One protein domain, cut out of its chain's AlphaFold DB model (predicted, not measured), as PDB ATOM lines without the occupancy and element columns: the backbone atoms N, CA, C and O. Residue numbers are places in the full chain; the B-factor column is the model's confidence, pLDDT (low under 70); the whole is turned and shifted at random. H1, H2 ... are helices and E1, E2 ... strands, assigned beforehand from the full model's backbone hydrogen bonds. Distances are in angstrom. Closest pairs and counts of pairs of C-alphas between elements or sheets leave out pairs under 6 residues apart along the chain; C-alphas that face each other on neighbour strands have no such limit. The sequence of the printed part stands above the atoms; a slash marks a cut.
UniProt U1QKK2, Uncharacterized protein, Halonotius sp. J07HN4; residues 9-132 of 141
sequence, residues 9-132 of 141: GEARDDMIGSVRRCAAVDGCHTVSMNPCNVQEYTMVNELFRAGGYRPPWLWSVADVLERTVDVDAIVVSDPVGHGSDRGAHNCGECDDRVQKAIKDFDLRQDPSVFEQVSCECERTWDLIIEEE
ATOM      1  N   GLY A   9      51.099 -32.842 -31.582       97.50
ATOM      2  CA  GLY A   9      52.113 -33.501 -32.408       97.50
ATOM      3  C   GLY A   9      53.459 -33.633 -31.697       97.50
ATOM      4  O   GLY A   9      53.994 -34.738 -31.597       97.50
ATOM      5  N   GLU A  10      53.962 -32.542 -31.110       96.81
ATOM      6  CA  GLU A  10      55.203 -32.559 -30.319       96.81
ATOM      7  C   GLU A  10      55.103 -33.532 -29.137       96.81
ATOM      8  O   GLU A  10      56.017 -34.317 -28.882       96.81
ATOM      9  N   ALA A  11      53.977 -33.508 -28.421       96.88
ATOM     10  CA  ALA A  11      53.740 -34.366 -27.270       96.88
ATOM     11  C   ALA A  11      53.644 -35.853 -27.633       96.88
ATOM     12  O   ALA A  11      54.068 -36.702 -26.840       96.88
ATOM     13  N   ARG A  12      53.063 -36.175 -28.792       98.12
ATOM     14  CA  ARG A  12      53.011 -37.535 -29.327       98.12
ATOM     15  C   ARG A  12      54.413 -38.016 -29.698       98.12
ATOM     16  O   ARG A  12      54.831 -39.075 -29.227       98.12
ATOM     17  N   ASP A  13      55.148 -37.237 -30.486       98.12
ATOM     18  CA  ASP A  13      56.469 -37.632 -30.984       98.12
ATOM     19  C   ASP A  13      57.489 -37.767 -29.842       98.12
ATOM     20  O   ASP A  13      58.249 -38.742 -29.791       98.12
ATOM     21  N   ASP A  14      57.457 -36.852 -28.864       98.00
ATOM     22  CA  ASP A  14      58.274 -36.970 -27.653       98.00
ATOM     23  C   ASP A  14      57.891 -38.196 -26.816       98.00
ATOM     24  O   ASP A  14      58.776 -38.867 -26.271       98.00
ATOM     25  N   MET A  15      56.603 -38.550 -26.736       98.38
ATOM     26  CA  MET A  15      56.191 -39.746 -26.003       98.38
ATOM     27  C   MET A  15      56.683 -41.026 -26.685       98.38
ATOM     28  O   MET A  15      57.238 -41.882 -26.001       98.38
ATOM     29  N   ILE A  16      56.582 -41.137 -28.012       98.75
ATOM     30  CA  ILE A  16      57.142 -42.269 -28.774       98.75
ATOM     31  C   ILE A  16      58.648 -42.396 -28.508       98.75
ATOM     32  O   ILE A  16      59.153 -43.479 -28.194       98.75
ATOM     33  N   GLY A  17      59.380 -41.280 -28.592       98.62
ATOM     34  CA  GLY A  17      60.808 -41.246 -28.281       98.62
ATOM     35  C   GLY A  17      61.107 -41.647 -26.834       98.62
ATOM     36  O   GLY A  17      62.059 -42.384 -26.580       98.62
ATOM     37  N   SER A  18      60.286 -41.199 -25.886       98.25
ATOM     38  CA  SER A  18      60.409 -41.531 -24.465       98.25
ATOM     39  C   SER A  18      60.159 -43.009 -24.191       98.25
ATOM     40  O   SER A  18      60.960 -43.621 -23.491       98.25
ATOM     41  N   VAL A  19      59.121 -43.606 -24.786       98.62
ATOM     42  CA  VAL A  19      58.833 -45.043 -24.675       98.62
ATOM     43  C   VAL A  19      60.027 -45.862 -25.156       98.62
ATOM     44  O   VAL A  19      60.519 -46.707 -24.411       98.62
ATOM     45  N   ARG A  20      60.571 -45.551 -26.341       98.50
ATOM     46  CA  ARG A  20      61.754 -46.245 -26.880       98.50
ATOM     47  C   ARG A  20      62.982 -46.099 -25.984       98.50
ATOM     48  O   ARG A  20      63.680 -47.079 -25.742       98.50
ATOM     49  N   ARG A  21      63.244 -44.894 -25.462       98.44
ATOM     50  CA  ARG A  21      64.358 -44.659 -24.525       98.44
ATOM     51  C   ARG A  21      64.197 -45.455 -23.234       98.44
ATOM     52  O   ARG A  21      65.182 -46.008 -22.763       98.44
ATOM     53  N   CYS A  22      62.988 -45.514 -22.674       97.94
ATOM     54  CA  CYS A  22      62.706 -46.288 -21.469       97.94
ATOM     55  C   CYS A  22      62.849 -47.793 -21.715       97.94
ATOM     56  O   CYS A  22      63.511 -48.463 -20.931       97.94
ATOM     57  N   ALA A  23      62.289 -48.308 -22.814       97.88
ATOM     58  CA  ALA A  23      62.371 -49.722 -23.174       97.88
ATOM     59  C   ALA A  23      63.818 -50.190 -23.425       97.88
ATOM     60  O   ALA A  23      64.143 -51.342 -23.176       97.88
ATOM     61  N   ALA A  24      64.707 -49.292 -23.862       97.62
ATOM     62  CA  ALA A  24      66.129 -49.586 -24.046       97.62
ATOM     63  C   ALA A  24      66.950 -49.615 -22.737       97.62
ATOM     64  O   ALA A  24      68.151 -49.884 -22.782       97.62
ATOM     65  N   VAL A  25      66.355 -49.298 -21.581       97.94
ATOM     66  CA  VAL A  25      67.038 -49.396 -20.281       97.94
ATOM     67  C   VAL A  25      67.072 -50.856 -19.834       97.94
ATOM     68  O   VAL A  25      66.026 -51.489 -19.707       97.94
ATOM     69  N   ASP A  26      68.266 -51.367 -19.520       97.38
ATOM     70  CA  ASP A  26      68.450 -52.735 -19.021       97.38
ATOM     71  C   ASP A  26      67.537 -53.031 -17.818       97.38
ATOM     72  O   ASP A  26      67.567 -52.342 -16.794       97.38
ATOM     73  N   GLY A  27      66.729 -54.087 -17.941       95.94
ATOM     74  CA  GLY A  27      65.767 -54.502 -16.914       95.94
ATOM     75  C   GLY A  27      64.427 -53.757 -16.944       95.94
ATOM     76  O   GLY A  27      63.596 -53.976 -16.062       95.94
ATOM     77  N   CYS A  28      64.178 -52.898 -17.936       97.75
ATOM     78  CA  CYS A  28      62.847 -52.349 -18.165       97.75
ATOM     79  C   CYS A  28      61.946 -53.412 -18.806       97.75
ATOM     80  O   CYS A  28      62.167 -53.829 -19.935       97.75
ATOM     81  N   HIS A  29      60.915 -53.851 -18.084       97.00
ATOM     82  CA  HIS A  29      59.938 -54.820 -18.597       97.00
ATOM     83  C   HIS A  29      58.609 -54.177 -19.002       97.00
ATOM     84  O   HIS A  29      57.802 -54.780 -19.708       97.00
ATOM     85  N   THR A  30      58.333 -52.969 -18.509       97.69
ATOM     86  CA  THR A  30      57.051 -52.296 -18.713       97.69
ATOM     87  C   THR A  30      57.232 -50.788 -18.694       97.69
ATOM     88  O   THR A  30      57.865 -50.242 -17.788       97.69
ATOM     89  N   VAL A  31      56.620 -50.114 -19.663       98.25
ATOM     90  CA  VAL A  31      56.529 -48.659 -19.748       98.25
ATOM     91  C   VAL A  31      55.061 -48.263 -19.618       98.25
ATOM     92  O   VAL A  31      54.242 -48.575 -20.475       98.25
ATOM     93  N   SER A  32      54.720 -47.551 -18.545       97.44
ATOM     94  CA  SER A  32      53.393 -46.948 -18.396       97.44
ATOM     95  C   SER A  32      53.446 -45.499 -18.860       97.44
ATOM     96  O   SER A  32      54.026 -44.639 -18.188       97.44
ATOM     97  N   MET A  33      52.842 -45.218 -20.010       96.00
ATOM     98  CA  MET A  33      52.668 -43.847 -20.469       96.00
ATOM     99  C   MET A  33      51.306 -43.324 -20.025       96.00
ATOM    100  O   MET A  33      50.296 -44.005 -20.142       96.00
ATOM    101  N   ASN A  34      51.273 -42.105 -19.490       95.38
ATOM    102  CA  ASN A  34      50.055 -41.552 -18.903       95.38
ATOM    103  C   ASN A  34      49.725 -40.191 -19.522       95.38
ATOM    104  O   ASN A  34      50.573 -39.290 -19.466       95.38
ATOM    105  N   PRO A  35      48.536 -40.002 -20.119       96.62
ATOM    106  CA  PRO A  35      48.094 -38.693 -20.582       96.62
ATOM    107  C   PRO A  35      47.888 -37.715 -19.426       96.62
ATOM    108  O   PRO A  35      47.413 -38.081 -18.354       96.62
ATOM    109  N   CYS A  36      48.269 -36.454 -19.640       96.69
ATOM    110  CA  CYS A  36      48.100 -35.403 -18.646       96.69
ATOM    111  C   CYS A  36      46.617 -35.036 -18.507       96.69
ATOM    112  O   CYS A  36      45.955 -34.700 -19.490       96.69
ATOM    113  N   ASN A  37      46.112 -35.063 -17.275       96.06
ATOM    114  CA  ASN A  37      44.783 -34.580 -16.924       96.06
ATOM    115  C   ASN A  37      44.862 -33.283 -16.102       96.06
ATOM    116  O   ASN A  37      45.907 -32.903 -15.571       96.06
ATOM    117  N   VAL A  38      43.740 -32.572 -16.013       96.81
ATOM    118  CA  VAL A  38      43.645 -31.271 -15.346       96.81
ATOM    119  C   VAL A  38      43.274 -31.471 -13.876       96.81
ATOM    120  O   VAL A  38      42.099 -31.585 -13.513       96.81
ATOM    121  N   GLN A  39      44.281 -31.463 -13.009       95.69
ATOM    122  CA  GLN A  39      44.110 -31.541 -11.554       95.69
ATOM    123  C   GLN A  39      43.998 -30.154 -10.920       95.69
ATOM    124  O   GLN A  39      44.681 -29.221 -11.338       95.69
ATOM    125  N   GLU A  40      43.147 -30.005  -9.905       96.19
ATOM    126  CA  GLU A  40      42.987 -28.739  -9.176       96.19
ATOM    127  C   GLU A  40      44.301 -28.251  -8.546       96.19
ATOM    128  O   GLU A  40      45.178 -29.042  -8.207       96.19
ATOM    129  N   TYR A  41      44.429 -26.928  -8.394       96.38
ATOM    130  CA  TYR A  41      45.617 -26.263  -7.825       96.38
ATOM    131  C   TYR A  41      46.943 -26.546  -8.553       96.38
ATOM    132  O   TYR A  41      48.015 -26.514  -7.949       96.38
ATOM    133  N   THR A  42      46.885 -26.802  -9.861       97.00
ATOM    134  CA  THR A  42      48.066 -26.949 -10.722       97.00
ATOM    135  C   THR A  42      48.126 -25.847 -11.778       97.00
ATOM    136  O   THR A  42      47.098 -25.296 -12.169       97.00
ATOM    137  N   MET A  43      49.320 -25.588 -12.319       95.56
ATOM    138  CA  MET A  43      49.498 -24.701 -13.479       95.56
ATOM    139  C   MET A  43      48.665 -25.160 -14.687       95.56
ATOM    140  O   MET A  43      48.128 -24.338 -15.421       95.56
ATOM    141  N   VAL A  44      48.494 -26.476 -14.868       95.75
ATOM    142  CA  VAL A  44      47.621 -27.043 -15.908       95.75
ATOM    143  C   VAL A  44      46.182 -26.547 -15.731       95.75
ATOM    144  O   VAL A  44      45.539 -26.176 -16.705       95.75
ATOM    145  N   ASN A  45      45.675 -26.493 -14.496       97.12
ATOM    146  CA  ASN A  45      44.332 -25.984 -14.198       97.12
ATOM    147  C   ASN A  45      44.204 -24.476 -14.414       97.12
ATOM    148  O   ASN A  45      43.159 -24.029 -14.877       97.12
ATOM    149  N   GLU A  46      45.244 -23.695 -14.121       97.44
ATOM    150  CA  GLU A  46      45.267 -22.260 -14.431       97.44
ATOM    151  C   GLU A  46      45.200 -22.021 -15.946       97.44
ATOM    152  O   GLU A  46      44.343 -21.270 -16.411       97.44
ATOM    153  N   LEU A  47      46.029 -22.730 -16.720       95.81
ATOM    154  CA  LEU A  47      46.027 -22.668 -18.184       95.81
ATOM    155  C   LEU A  47      44.696 -23.150 -18.772       95.81
ATOM    156  O   LEU A  47      44.140 -22.485 -19.641       95.81
ATOM    157  N   PHE A  48      44.155 -24.262 -18.272       95.56
ATOM    158  CA  PHE A  48      42.865 -24.800 -18.704       95.56
ATOM    159  C   PHE A  48      41.730 -23.796 -18.475       95.56
ATOM    160  O   PHE A  48      40.959 -23.514 -19.388       95.56
ATOM    161  N   ARG A  49      41.655 -23.183 -17.283       95.94
ATOM    162  CA  ARG A  49      40.646 -22.153 -16.967       95.94
ATOM    163  C   ARG A  49      40.788 -20.900 -17.831       95.94
ATOM    164  O   ARG A  49      39.788 -20.242 -18.097       95.94
ATOM    165  N   ALA A  50      42.005 -20.579 -18.266       95.94
ATOM    166  CA  ALA A  50      42.279 -19.486 -19.194       95.94
ATOM    167  C   ALA A  50      42.062 -19.861 -20.677       95.94
ATOM    168  O   ALA A  50      42.288 -19.022 -21.545       95.94
ATOM    169  N   GLY A  51      41.656 -21.101 -20.985       93.25
ATOM    170  CA  GLY A  51      41.513 -21.602 -22.358       93.25
ATOM    171  C   GLY A  51      42.841 -21.855 -23.082       93.25
ATOM    172  O   GLY A  51      42.847 -22.085 -24.285       93.25
ATOM    173  N   GLY A  52      43.968 -21.810 -22.366       92.00
ATOM    174  CA  GLY A  52      45.319 -21.997 -22.903       92.00
ATOM    175  C   GLY A  52      45.837 -23.436 -22.841       92.00
ATOM    176  O   GLY A  52      46.995 -23.675 -23.171       92.00
ATOM    177  N   TYR A  53      45.026 -24.393 -22.381       94.50
ATOM    178  CA  TYR A  53      45.381 -25.812 -22.367       94.50
ATOM    179  C   TYR A  53      44.158 -26.692 -22.618       94.50
ATOM    180  O   TYR A  53      43.106 -26.492 -22.011       94.50
ATOM    181  N   ARG A  54      44.342 -27.719 -23.451       94.88
ATOM    182  CA  ARG A  54      43.414 -28.836 -23.645       94.88
ATOM    183  C   ARG A  54      44.154 -30.143 -23.336       94.88
ATOM    184  O   ARG A  54      45.259 -30.316 -23.864       94.88
ATOM    185  N   PRO A  55      43.559 -31.075 -22.567       96.81
ATOM    186  CA  PRO A  55      44.064 -32.443 -22.442       96.81
ATOM    187  C   PRO A  55      44.358 -33.113 -23.799       96.81
ATOM    188  O   PRO A  55      43.833 -32.670 -24.830       96.81
ATOM    189  N   PRO A  56      45.191 -34.166 -23.827       97.38
ATOM    190  CA  PRO A  56      45.513 -34.871 -25.064       97.38
ATOM    191  C   PRO A  56      44.292 -35.567 -25.668       97.38
ATOM    192  O   PRO A  56      43.329 -35.899 -24.971       97.38
ATOM    193  N   TRP A  57      44.351 -35.808 -26.973       98.31
ATOM    194  CA  TRP A  57      43.387 -36.667 -27.656       98.31
ATOM    195  C   TRP A  57      43.611 -38.130 -27.266       98.31
ATOM    196  O   TRP A  57      44.751 -38.576 -27.121       98.31
ATOM    197  N   LEU A  58      42.530 -38.905 -27.133       98.38
ATOM    198  CA  LEU A  58      42.645 -40.361 -26.986       98.38
ATOM    199  C   LEU A  58      43.230 -40.988 -28.257       98.38
ATOM    200  O   LEU A  58      43.953 -41.975 -28.154       98.38
ATOM    201  N   TRP A  59      42.993 -40.383 -29.426       98.56
ATOM    202  CA  TRP A  59      43.653 -40.779 -30.674       98.56
ATOM    203  C   TRP A  59      45.172 -40.706 -30.589       98.56
ATOM    204  O   TRP A  59      45.842 -41.654 -30.977       98.56
ATOM    205  N   SER A  60      45.723 -39.658 -29.977       98.56
ATOM    206  CA  SER A  60      47.168 -39.582 -29.769       98.56
ATOM    207  C   SER A  60      47.666 -40.686 -28.838       98.56
ATOM    208  O   SER A  60      48.750 -41.212 -29.049       98.56
ATOM    209  N   VAL A  61      46.900 -41.050 -27.802       98.44
ATOM    210  CA  VAL A  61      47.272 -42.163 -26.911       98.44
ATOM    211  C   VAL A  61      47.330 -43.474 -27.697       98.44
ATOM    212  O   VAL A  61      48.326 -44.185 -27.596       98.44
ATOM    213  N   ALA A  62      46.298 -43.764 -28.494       98.38
ATOM    214  CA  ALA A  62      46.251 -44.944 -29.352       98.38
ATOM    215  C   ALA A  62      47.414 -44.968 -30.359       98.38
ATOM    216  O   ALA A  62      48.126 -45.965 -30.433       98.38
ATOM    217  N   ASP A  63      47.678 -43.854 -31.043       98.56
ATOM    218  CA  ASP A  63      48.747 -43.753 -32.042       98.56
ATOM    219  C   ASP A  63      50.144 -43.965 -31.426       98.56
ATOM    220  O   ASP A  63      50.988 -44.638 -32.017       98.56
ATOM    221  N   VAL A  64      50.397 -43.490 -30.198       98.69
ATOM    222  CA  VAL A  64      51.660 -43.807 -29.508       98.69
ATOM    223  C   VAL A  64      51.760 -45.302 -29.179       98.69
ATOM    224  O   VAL A  64      52.828 -45.881 -29.385       98.69
ATOM    225  N   LEU A  65      50.687 -45.929 -28.672       98.50
ATOM    226  CA  LEU A  65      50.678 -47.371 -28.370       98.50
ATOM    227  C   LEU A  65      50.960 -48.180 -29.639       98.50
ATOM    228  O   LEU A  65      51.852 -49.024 -29.649       98.50
ATOM    229  N   GLU A  66      50.260 -47.863 -30.726       98.19
ATOM    230  CA  GLU A  66      50.405 -48.526 -32.019       98.19
ATOM    231  C   GLU A  66      51.822 -48.381 -32.591       98.19
ATOM    232  O   GLU A  66      52.430 -49.359 -33.017       98.19
ATOM    233  N   ARG A  67      52.406 -47.179 -32.541       98.38
ATOM    234  CA  ARG A  67      53.754 -46.909 -33.076       98.38
ATOM    235  C   ARG A  67      54.901 -47.438 -32.225       98.38
ATOM    236  O   ARG A  67      56.056 -47.240 -32.609       98.38
ATOM    237  N   THR A  68      54.609 -48.021 -31.065       98.31
ATOM    238  CA  THR A  68      55.622 -48.533 -30.133       98.31
ATOM    239  C   THR A  68      55.490 -50.025 -29.853       98.31
ATOM    240  O   THR A  68      56.230 -50.541 -29.025       98.31
ATOM    241  N   VAL A  69      54.642 -50.751 -30.587       97.00
ATOM    242  CA  VAL A  69      54.531 -52.222 -30.490       97.00
ATOM    243  C   VAL A  69      55.826 -52.970 -30.816       97.00
ATOM    244  O   VAL A  69      55.957 -54.145 -30.493       97.00
ATOM    245  N   ASP A  70      56.773 -52.314 -31.490       96.62
ATOM    246  CA  ASP A  70      58.054 -52.885 -31.900       96.62
ATOM    247  C   ASP A  70      59.112 -52.907 -30.785       96.62
ATOM    248  O   ASP A  70      60.175 -53.505 -30.965       96.62
ATOM    249  N   VAL A  71      58.856 -52.254 -29.646       97.25
ATOM    250  CA  VAL A  71      59.817 -52.191 -28.537       97.25
ATOM    251  C   VAL A  71      59.803 -53.471 -27.699       97.25
ATOM    252  O   VAL A  71      58.766 -54.098 -27.505       97.25
ATOM    253  N   ASP A  72      60.955 -53.831 -27.132       95.44
ATOM    254  CA  ASP A  72      61.101 -54.991 -26.239       95.44
ATOM    255  C   ASP A  72      60.658 -54.667 -24.795       95.44
ATOM    256  O   ASP A  72      61.411 -54.805 -23.834       95.44
ATOM    257  N   ALA A  73      59.440 -54.140 -24.643       97.19
ATOM    258  CA  ALA A  73      58.799 -53.864 -23.358       97.19
ATOM    259  C   ALA A  73      57.272 -53.839 -23.515       97.19
ATOM    260  O   ALA A  73      56.753 -53.470 -24.563       97.19
ATOM    261  N   ILE A  74      56.543 -54.167 -22.445       97.81
ATOM    262  CA  ILE A  74      55.083 -54.006 -22.420       97.81
ATOM    263  C   ILE A  74      54.768 -52.514 -22.280       97.81
ATOM    264  O   ILE A  74      55.172 -51.893 -21.294       97.81
ATOM    265  N   VAL A  75      54.038 -51.934 -23.228       98.44
ATOM    266  CA  VAL A  75      53.631 -50.524 -23.171       98.44
ATOM    267  C   VAL A  75      52.149 -50.458 -22.837       98.44
ATOM    268  O   VAL A  75      51.329 -51.107 -23.483       98.44
ATOM    269  N   VAL A  76      51.803 -49.690 -21.803       98.19
ATOM    270  CA  VAL A  76      50.416 -49.567 -21.329       98.19
ATOM    271  C   VAL A  76      50.029 -48.122 -21.065       98.19
ATOM    272  O   VAL A  76      50.882 -47.283 -20.749       98.19
ATOM    273  N   SER A  77      48.729 -47.845 -21.126       97.62
ATOM    274  CA  SER A  77      48.158 -46.557 -20.742       97.62
ATOM    275  C   SER A  77      46.751 -46.724 -20.178       97.62
ATOM    276  O   SER A  77      45.857 -47.168 -20.884       97.62
ATOM    277  N   ASP A  78      46.503 -46.212 -18.968       95.12
ATOM    278  CA  ASP A  78      45.158 -46.136 -18.376       95.12
ATOM    279  C   ASP A  78      44.737 -44.665 -18.178       95.12
ATOM    280  O   ASP A  78      44.970 -44.080 -17.114       95.12
ATOM    281  N   PRO A  79      44.172 -44.002 -19.212       92.38
ATOM    282  CA  PRO A  79      43.769 -42.603 -19.131       92.38
ATOM    283  C   PRO A  79      42.746 -42.336 -18.015       92.38
ATOM    284  O   PRO A  79      41.559 -42.673 -18.095       92.38
ATOM    285  N   VAL A  80      43.200 -41.641 -16.973       89.69
ATOM    286  CA  VAL A  80      42.352 -41.232 -15.850       89.69
ATOM    287  C   VAL A  80      41.440 -40.078 -16.268       89.69
ATOM    288  O   VAL A  80      41.912 -38.997 -16.629       89.69
ATOM    289  N   GLY A  81      40.129 -40.294 -16.146       88.00
ATOM    290  CA  GLY A  81      39.108 -39.314 -16.523       88.00
ATOM    291  C   GLY A  81      38.861 -39.231 -18.031       88.00
ATOM    292  O   GLY A  81      38.505 -38.151 -18.508       88.00
ATOM    293  N   HIS A  82      39.075 -40.327 -18.771       90.25
ATOM    294  CA  HIS A  82      38.789 -40.390 -20.206       90.25
ATOM    295  C   HIS A  82      37.381 -39.885 -20.534       90.25
ATOM    296  O   HIS A  82      36.437 -40.092 -19.772       90.25
ATOM    297  N   GLY A  83      37.263 -39.181 -21.653       90.62
ATOM    298  CA  GLY A  83      36.000 -38.630 -22.141       90.62
ATOM    299  C   GLY A  83      35.441 -37.441 -21.359       90.62
ATOM    300  O   GLY A  83      34.438 -36.861 -21.758       90.62
ATOM    301  N   SER A  84      36.085 -37.035 -20.261       94.81
ATOM    302  CA  SER A  84      35.755 -35.782 -19.583       94.81
ATOM    303  C   SER A  84      36.559 -34.616 -20.153       94.81
ATOM    304  O   SER A  84      37.717 -34.789 -20.533       94.81
ATOM    305  N   ASP A  85      36.012 -33.401 -20.067       93.81
ATOM    306  CA  ASP A  85      36.697 -32.158 -20.459       93.81
ATOM    307  C   ASP A  85      38.080 -31.978 -19.807       93.81
ATOM    308  O   ASP A  85      38.938 -31.260 -20.321       93.81
ATOM    309  N   ARG A  86      38.297 -32.608 -18.646       96.38
ATOM    310  CA  ARG A  86      39.519 -32.488 -17.839       96.38
ATOM    311  C   ARG A  86      40.480 -33.668 -18.003       96.38
ATOM    312  O   ARG A  86      41.589 -33.596 -17.480       96.38
ATOM    313  N   GLY A  87      40.086 -34.737 -18.685       96.38
ATOM    314  CA  GLY A  87      40.939 -35.885 -19.002       96.38
ATOM    315  C   GLY A  87      41.139 -36.034 -20.505       96.38
ATOM    316  O   GLY A  87      40.685 -35.195 -21.276       96.38
ATOM    317  N   ALA A  88      41.845 -37.084 -20.926       97.38
ATOM    318  CA  ALA A  88      42.031 -37.351 -22.350       97.38
ATOM    319  C   ALA A  88      40.679 -37.643 -23.022       97.38
ATOM    320  O   ALA A  88      39.924 -38.486 -22.545       97.38
ATOM    321  N   HIS A  89      40.364 -36.952 -24.111       98.12
ATOM    322  CA  HIS A  89      39.074 -37.086 -24.793       98.12
ATOM    323  C   HIS A  89      39.205 -36.732 -26.275       98.12
ATOM    324  O   HIS A  89      40.104 -35.977 -26.662       98.12
ATOM    325  N   ASN A  90      38.307 -37.259 -27.106       98.12
ATOM    326  CA  ASN A  90      38.181 -36.879 -28.509       98.12
ATOM    327  C   ASN A  90      36.995 -35.919 -28.675       98.12
ATOM    328  O   ASN A  90      37.044 -34.790 -28.186       98.12
ATOM    329  N   CYS A  91      35.937 -36.350 -29.366       96.94
ATOM    330  CA  CYS A  91      34.703 -35.592 -29.560       96.94
ATOM    331  C   CYS A  91      33.589 -35.950 -28.560       96.94
ATOM    332  O   CYS A  91      32.494 -35.405 -28.671       96.94
ATOM    333  N   GLY A  92      33.818 -36.893 -27.638       96.06
ATOM    334  CA  GLY A  92      32.799 -37.417 -26.723       96.06
ATOM    335  C   GLY A  92      32.063 -38.660 -27.241       96.06
ATOM    336  O   GLY A  92      31.763 -39.562 -26.466       96.06
ATOM    337  N   GLU A  93      31.808 -38.778 -28.549       97.31
ATOM    338  CA  GLU A  93      31.025 -39.903 -29.111       97.31
ATOM    339  C   GLU A  93      31.829 -41.198 -29.318       97.31
ATOM    340  O   GLU A  93      31.273 -42.297 -29.445       97.31
ATOM    341  N   CYS A  94      33.149 -41.084 -29.451       97.94
ATOM    342  CA  CYS A  94      34.034 -42.232 -29.651       97.94
ATOM    343  C   CYS A  94      34.864 -42.580 -28.415       97.94
ATOM    344  O   CYS A  94      35.458 -43.654 -28.395       97.94
ATOM    345  N   ASP A  95      34.852 -41.743 -27.382       97.69
ATOM    346  CA  ASP A  95      35.797 -41.816 -26.266       97.69
ATOM    347  C   ASP A  95      35.752 -43.166 -25.545       97.69
ATOM    348  O   ASP A  95      36.790 -43.802 -25.377       97.69
ATOM    349  N   ASP A  96      34.557 -43.675 -25.231       97.81
ATOM    350  CA  ASP A  96      34.394 -44.991 -24.597       97.81
ATOM    351  C   ASP A  96      34.882 -46.144 -25.487       97.81
ATOM    352  O   ASP A  96      35.441 -47.130 -24.999       97.81
ATOM    353  N   ARG A  97      34.683 -46.037 -26.809       98.00
ATOM    354  CA  ARG A  97      35.126 -47.061 -27.768       98.00
ATOM    355  C   ARG A  97      36.647 -47.067 -27.883       98.00
ATOM    356  O   ARG A  97      37.243 -48.138 -27.816       98.00
ATOM    357  N   VAL A  98      37.267 -45.892 -27.981       98.12
ATOM    358  CA  VAL A  98      38.730 -45.751 -28.040       98.12
ATOM    359  C   VAL A  98      39.366 -46.181 -26.724       98.12
ATOM    360  O   VAL A  98      40.309 -46.964 -26.728       98.12
ATOM    361  N   GLN A  99      38.808 -45.773 -25.582       97.75
ATOM    362  CA  GLN A  99      39.272 -46.227 -24.273       97.75
ATOM    363  C   GLN A  99      39.189 -47.751 -24.131       97.75
ATOM    364  O   GLN A  99      40.067 -48.369 -23.525       97.75
ATOM    365  N   LYS A 100      38.135 -48.376 -24.665       97.94
ATOM    366  CA  LYS A 100      38.020 -49.835 -24.679       97.94
ATOM    367  C   LYS A 100      39.099 -50.477 -25.552       97.94
ATOM    368  O   LYS A 100      39.687 -51.456 -25.109       97.94
ATOM    369  N   ALA A 101      39.383 -49.925 -26.732       98.31
ATOM    370  CA  ALA A 101      40.478 -50.398 -27.580       98.31
ATOM    371  C   ALA A 101      41.838 -50.276 -26.872       98.31
ATOM    372  O   ALA A 101      42.604 -51.232 -26.878       98.31
ATOM    373  N   ILE A 102      42.093 -49.168 -26.163       98.31
ATOM    374  CA  ILE A 102      43.296 -48.986 -25.331       98.31
ATOM    375  C   ILE A 102      43.391 -50.073 -24.248       98.31
ATOM    376  O   ILE A 102      44.427 -50.712 -24.113       98.31
ATOM    377  N   LYS A 103      42.305 -50.361 -23.520       97.88
ATOM    378  CA  LYS A 103      42.303 -51.437 -22.508       97.88
ATOM    379  C   LYS A 103      42.529 -52.819 -23.116       97.88
ATOM    380  O   LYS A 103      43.193 -53.662 -22.519       97.88
ATOM    381  N   ASP A 104      41.959 -53.067 -24.288       98.06
ATOM    382  CA  ASP A 104      42.177 -54.309 -25.021       98.06
ATOM    383  C   ASP A 104      43.639 -54.422 -25.498       98.06
ATOM    384  O   ASP A 104      44.211 -55.513 -25.426       98.06
ATOM    385  N   PHE A 105      44.265 -53.309 -25.902       98.44
ATOM    386  CA  PHE A 105      45.695 -53.230 -26.203       98.44
ATOM    387  C   PHE A 105      46.550 -53.506 -24.963       98.44
ATOM    388  O   PHE A 105      47.445 -54.344 -25.020       98.44
ATOM    389  N   ASP A 106      46.259 -52.884 -23.817       97.81
ATOM    390  CA  ASP A 106      47.006 -53.109 -22.571       97.81
ATOM    391  C   ASP A 106      47.057 -54.603 -22.195       97.81
ATOM    392  O   ASP A 106      48.053 -55.089 -21.664       97.81
ATOM    393  N   LEU A 107      45.988 -55.348 -22.500       97.38
ATOM    394  CA  LEU A 107      45.881 -56.781 -22.216       97.38
ATOM    395  C   LEU A 107      46.534 -57.676 -23.275       97.38
ATOM    396  O   LEU A 107      47.029 -58.751 -22.931       97.38
ATOM    397  N   ARG A 108      46.466 -57.299 -24.557       96.69
ATOM    398  CA  ARG A 108      46.849 -58.173 -25.686       96.69
ATOM    399  C   ARG A 108      48.141 -57.764 -26.386       96.69
ATOM    400  O   ARG A 108      48.727 -58.602 -27.061       96.69
ATOM    401  N   GLN A 109      48.556 -56.509 -26.233       97.25
ATOM    402  CA  GLN A 109      49.635 -55.853 -26.982       97.25
ATOM    403  C   GLN A 109      49.460 -56.004 -28.509       97.25
ATOM    404  O   GLN A 109      50.427 -56.132 -29.253       97.25
ATOM    405  N   ASP A 110      48.205 -56.030 -28.968       97.62
ATOM    406  CA  ASP A 110      47.827 -56.232 -30.370       97.62
ATOM    407  C   ASP A 110      47.283 -54.913 -30.943       97.62
ATOM    408  O   ASP A 110      46.212 -54.480 -30.507       97.62
ATOM    409  N   PRO A 111      47.973 -54.262 -31.900       97.12
ATOM    410  CA  PRO A 111      47.538 -52.983 -32.461       97.12
ATOM    411  C   PRO A 111      46.249 -53.083 -33.289       97.12
ATOM    412  O   PRO A 111      45.553 -52.080 -33.432       97.12
ATOM    413  N   SER A 112      45.852 -54.272 -33.764       97.62
ATOM    414  CA  SER A 112      44.626 -54.436 -34.566       97.62
ATOM    415  C   SER A 112      43.334 -54.089 -33.808       97.62
ATOM    416  O   SER A 112      42.263 -53.958 -34.401       97.62
ATOM    417  N   VAL A 113      43.404 -53.912 -32.483       97.88
ATOM    418  CA  VAL A 113      42.284 -53.401 -31.674       97.88
ATOM    419  C   VAL A 113      41.904 -51.963 -32.036       97.88
ATOM    420  O   VAL A 113      40.739 -51.598 -31.880       97.88
ATOM    421  N   PHE A 114      42.847 -51.160 -32.538       97.62
ATOM    422  CA  PHE A 114      42.589 -49.777 -32.943       97.62
ATOM    423  C   PHE A 114      41.848 -49.700 -34.284       97.62
ATOM    424  O   PHE A 114      40.975 -48.852 -34.434       97.62
ATOM    425  N   GLU A 115      42.048 -50.662 -35.191       95.62
ATOM    426  CA  GLU A 115      41.306 -50.765 -36.463       95.62
ATOM    427  C   GLU A 115      39.794 -51.010 -36.271       95.62
ATOM    428  O   GLU A 115      38.989 -50.812 -37.181       95.62
ATOM    429  N   GLN A 116      39.383 -51.454 -35.079       94.06
ATOM    430  CA  GLN A 116      37.986 -51.763 -34.751       94.06
ATOM    431  C   GLN A 116      37.181 -50.530 -34.321       94.06
ATOM    432  O   GLN A 116      35.974 -50.634 -34.068       94.06
ATOM    433  N   VAL A 117      37.826 -49.369 -34.202       96.38
ATOM    434  CA  VAL A 117      37.189 -48.121 -33.794       96.38
ATOM    435  C   VAL A 117      37.492 -47.054 -34.828       96.38
ATOM    436  O   VAL A 117      38.640 -46.815 -35.158       96.38
ATOM    437  N   SER A 118      36.441 -46.389 -35.302       96.44
ATOM    438  CA  SER A 118      36.573 -45.245 -36.195       96.44
ATOM    439  C   SER A 118      35.606 -44.124 -35.813       96.44
ATOM    440  O   SER A 118      34.477 -44.379 -35.355       96.44
ATOM    441  N   CYS A 119      36.002 -42.876 -36.039       98.19
ATOM    442  CA  CYS A 119      35.163 -41.695 -35.881       98.19
ATOM    443  C   CYS A 119      35.560 -40.581 -36.850       98.19
ATOM    444  O   CYS A 119      36.731 -40.356 -37.123       98.19
ATOM    445  N   GLU A 120      34.588 -39.780 -37.290       97.81
ATOM    446  CA  GLU A 120      34.860 -38.624 -38.148       97.81
ATOM    447  C   GLU A 120      35.829 -37.603 -37.536       97.81
ATOM    448  O   GLU A 120      36.481 -36.874 -38.287       97.81
ATOM    449  N   CYS A 121      35.916 -37.547 -36.199       98.06
ATOM    450  CA  CYS A 121      36.812 -36.641 -35.486       98.06
ATOM    451  C   CYS A 121      38.297 -37.013 -35.602       98.06
ATOM    452  O   CYS A 121      39.128 -36.178 -35.258       98.06
ATOM    453  N   GLU A 122      38.640 -38.198 -36.121       97.75
ATOM    454  CA  GLU A 122      40.026 -38.527 -36.487       97.75
ATOM    455  C   GLU A 122      40.572 -37.521 -37.492       97.75
ATOM    456  O   GLU A 122      41.656 -37.004 -37.288       97.75
ATOM    457  N   ARG A 123      39.765 -37.091 -38.472       98.06
ATOM    458  CA  ARG A 123      40.169 -36.048 -39.433       98.06
ATOM    459  C   ARG A 123      40.522 -34.724 -38.755       98.06
ATOM    460  O   ARG A 123      41.372 -33.980 -39.233       98.06
ATOM    461  N   THR A 124      39.836 -34.399 -37.659       98.12
ATOM    462  CA  THR A 124      40.145 -33.210 -36.856       98.12
ATOM    463  C   THR A 124      41.444 -33.407 -36.091       98.12
ATOM    464  O   THR A 124      42.249 -32.485 -36.016       98.12
ATOM    465  N   TRP A 125      41.641 -34.594 -35.517       98.12
ATOM    466  CA  TRP A 125      42.882 -34.948 -34.843       98.12
ATOM    467  C   TRP A 125      44.076 -34.932 -35.805       98.12
ATOM    468  O   TRP A 125      45.072 -34.303 -35.471       98.12
ATOM    469  N   ASP A 126      43.949 -35.497 -37.007       98.00
ATOM    470  CA  ASP A 126      44.969 -35.456 -38.064       98.00
ATOM    471  C   ASP A 126      45.362 -34.011 -38.385       98.00
ATOM    472  O   ASP A 126      46.536 -33.654 -38.343       98.00
ATOM    473  N   LEU A 127      44.371 -33.140 -38.605       97.81
ATOM    474  CA  LEU A 127      44.625 -31.725 -38.867       97.81
ATOM    475  C   LEU A 127      45.321 -31.032 -37.683       97.81
ATOM    476  O   LEU A 127      46.193 -30.197 -37.887       97.81
ATOM    477  N   ILE A 128      44.952 -31.364 -36.441       96.50
ATOM    478  CA  ILE A 128      45.619 -30.832 -35.240       96.50
ATOM    479  C   ILE A 128      47.069 -31.307 -35.183       96.50
ATOM    480  O   ILE A 128      47.961 -30.510 -34.924       96.50
ATOM    481  N   ILE A 129      47.316 -32.587 -35.438       96.88
ATOM    482  CA  ILE A 129      48.663 -33.148 -35.499       96.88
ATOM    483  C   ILE A 129      49.526 -32.424 -36.539       96.88
ATOM    484  O   ILE A 129      50.710 -32.199 -36.285       96.88
ATOM    485  N   GLU A 130      48.954 -32.105 -37.700       95.19
ATOM    486  CA  GLU A 130      49.665 -31.496 -38.826       95.19
ATOM    487  C   GLU A 130      49.896 -29.989 -38.642       95.19
ATOM    488  O   GLU A 130      50.976 -29.490 -38.958       95.19
ATOM    489  N   GLU A 131      48.903 -29.269 -38.118       94.25
ATOM    490  CA  GLU A 131      48.868 -27.801 -38.147       94.25
ATOM    491  C   GLU A 131      49.050 -27.143 -36.766       94.25
ATOM    492  O   GLU A 131      49.345 -25.947 -36.688       94.25
ATOM    493  N   GLU A 132      48.874 -27.867 -35.651       91.88
ATOM    494  CA  GLU A 132      49.050 -27.291 -34.311       91.88
ATOM    495  C   GLU A 132      50.535 -27.062 -34.004       91.88
ATOM    496  O   GLU A 132      51.320 -27.985 -33.773       91.88
TER     497      GLU A 132
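Overview. This is residues 9 to 132 of the 141 residues of an uncharacterized protein of Halonotius sp. J07HN4 (UniProt U1QKK2). Helices H1, H3 and H4 run roughly side by side the same way, with H3 in the middle, and a very small two-stranded sheet, E1 and E2, packs on them, its strands running back against the helices. H5 folds back on H4 and also packs on H3, H6 stands across the beginning of H3 and makes a corner with the first residue of H1, and H2 lies far out, touching no helix. The printed part has 124 residues, with six named helices and two named strands in the order H1 E1 H2 H3 E2 H4 H5 H6; the sheet, E1 beside E2, is parallel and the class is mostly helix. The whole is compact, with a radius of gyration of the C-alphas of 14.5 A and spans of 42 by 32 by 26 A.

Arrangement. E1, residues 30 to 32, and E2, residues 74 to 76, are parallel neighbours at 14 degrees, with N 31 and O 74 at 2.8 A and N 76 and O 31 at 3.0 A, within hydrogen-bond range. H2, residues 43 to 49, and H3, residues 58 to 66, come between them in a strand-helix-strand unit, two parallel neighbour strands with helices between, whose crossover is right-handed. The closest C-alphas of E2 and H3 are those of Val 75 and Leu 65, 6.8 A apart. H3 is the hub and touches three helices. H1, residues 9 to 23, touches it with residues 12 to 16 alone, closest at C-alphas Ile 16 and Val 64, 5.7 A, the same way at a steep tilt of 36 degrees, only just beyond shallow. H4, residues 95 to 108, touches H3 at C-alphas Ala 62 and Ile 102, 6.4 A, the same way at a shallow tilt of 20 degrees. H5, residues 111 to 116, touches H3 at C-alphas Glu 66 and Pro 111, 5.3 A, and forms a helical hairpin with H4, C-alphas Ala 101 and Val 113 closest at 5.4 A. H6, residues 122 to 131, and H1 only just touch, only at their ends, with 3 pairs of C-alphas within 8 A, closest Gly 9 and Ile 129 at 4.6 A. H2 is apart from H3. Every O i to N i+4 pair is within hydrogen-bond range in H1, H2, H3, H4 and H6; H5 has 0 of 2, but 3 of 3 O i to N i+3 pairs.

Along the chain. H1 measures 21.3 A from C-alpha 9 at (52.113, -33.501, -32.408) to C-alpha 23. H4 measures 19.7 A, H6 14.0 A and H3 12.3 A; E1 and E2 each measure 6.5 A. H6 ends at C-alpha 131, (48.868, -27.801, -38.147).

Size, cuts and confidence. The C-alphas farthest apart, of Asp 26 and Ala 50, are 42.3 A from each other. The printed part has no cut. The long link is E2 to H4, residues 77 to 94. Mean pLDDT of the printed part is 96.8, and no printed residue is under 70.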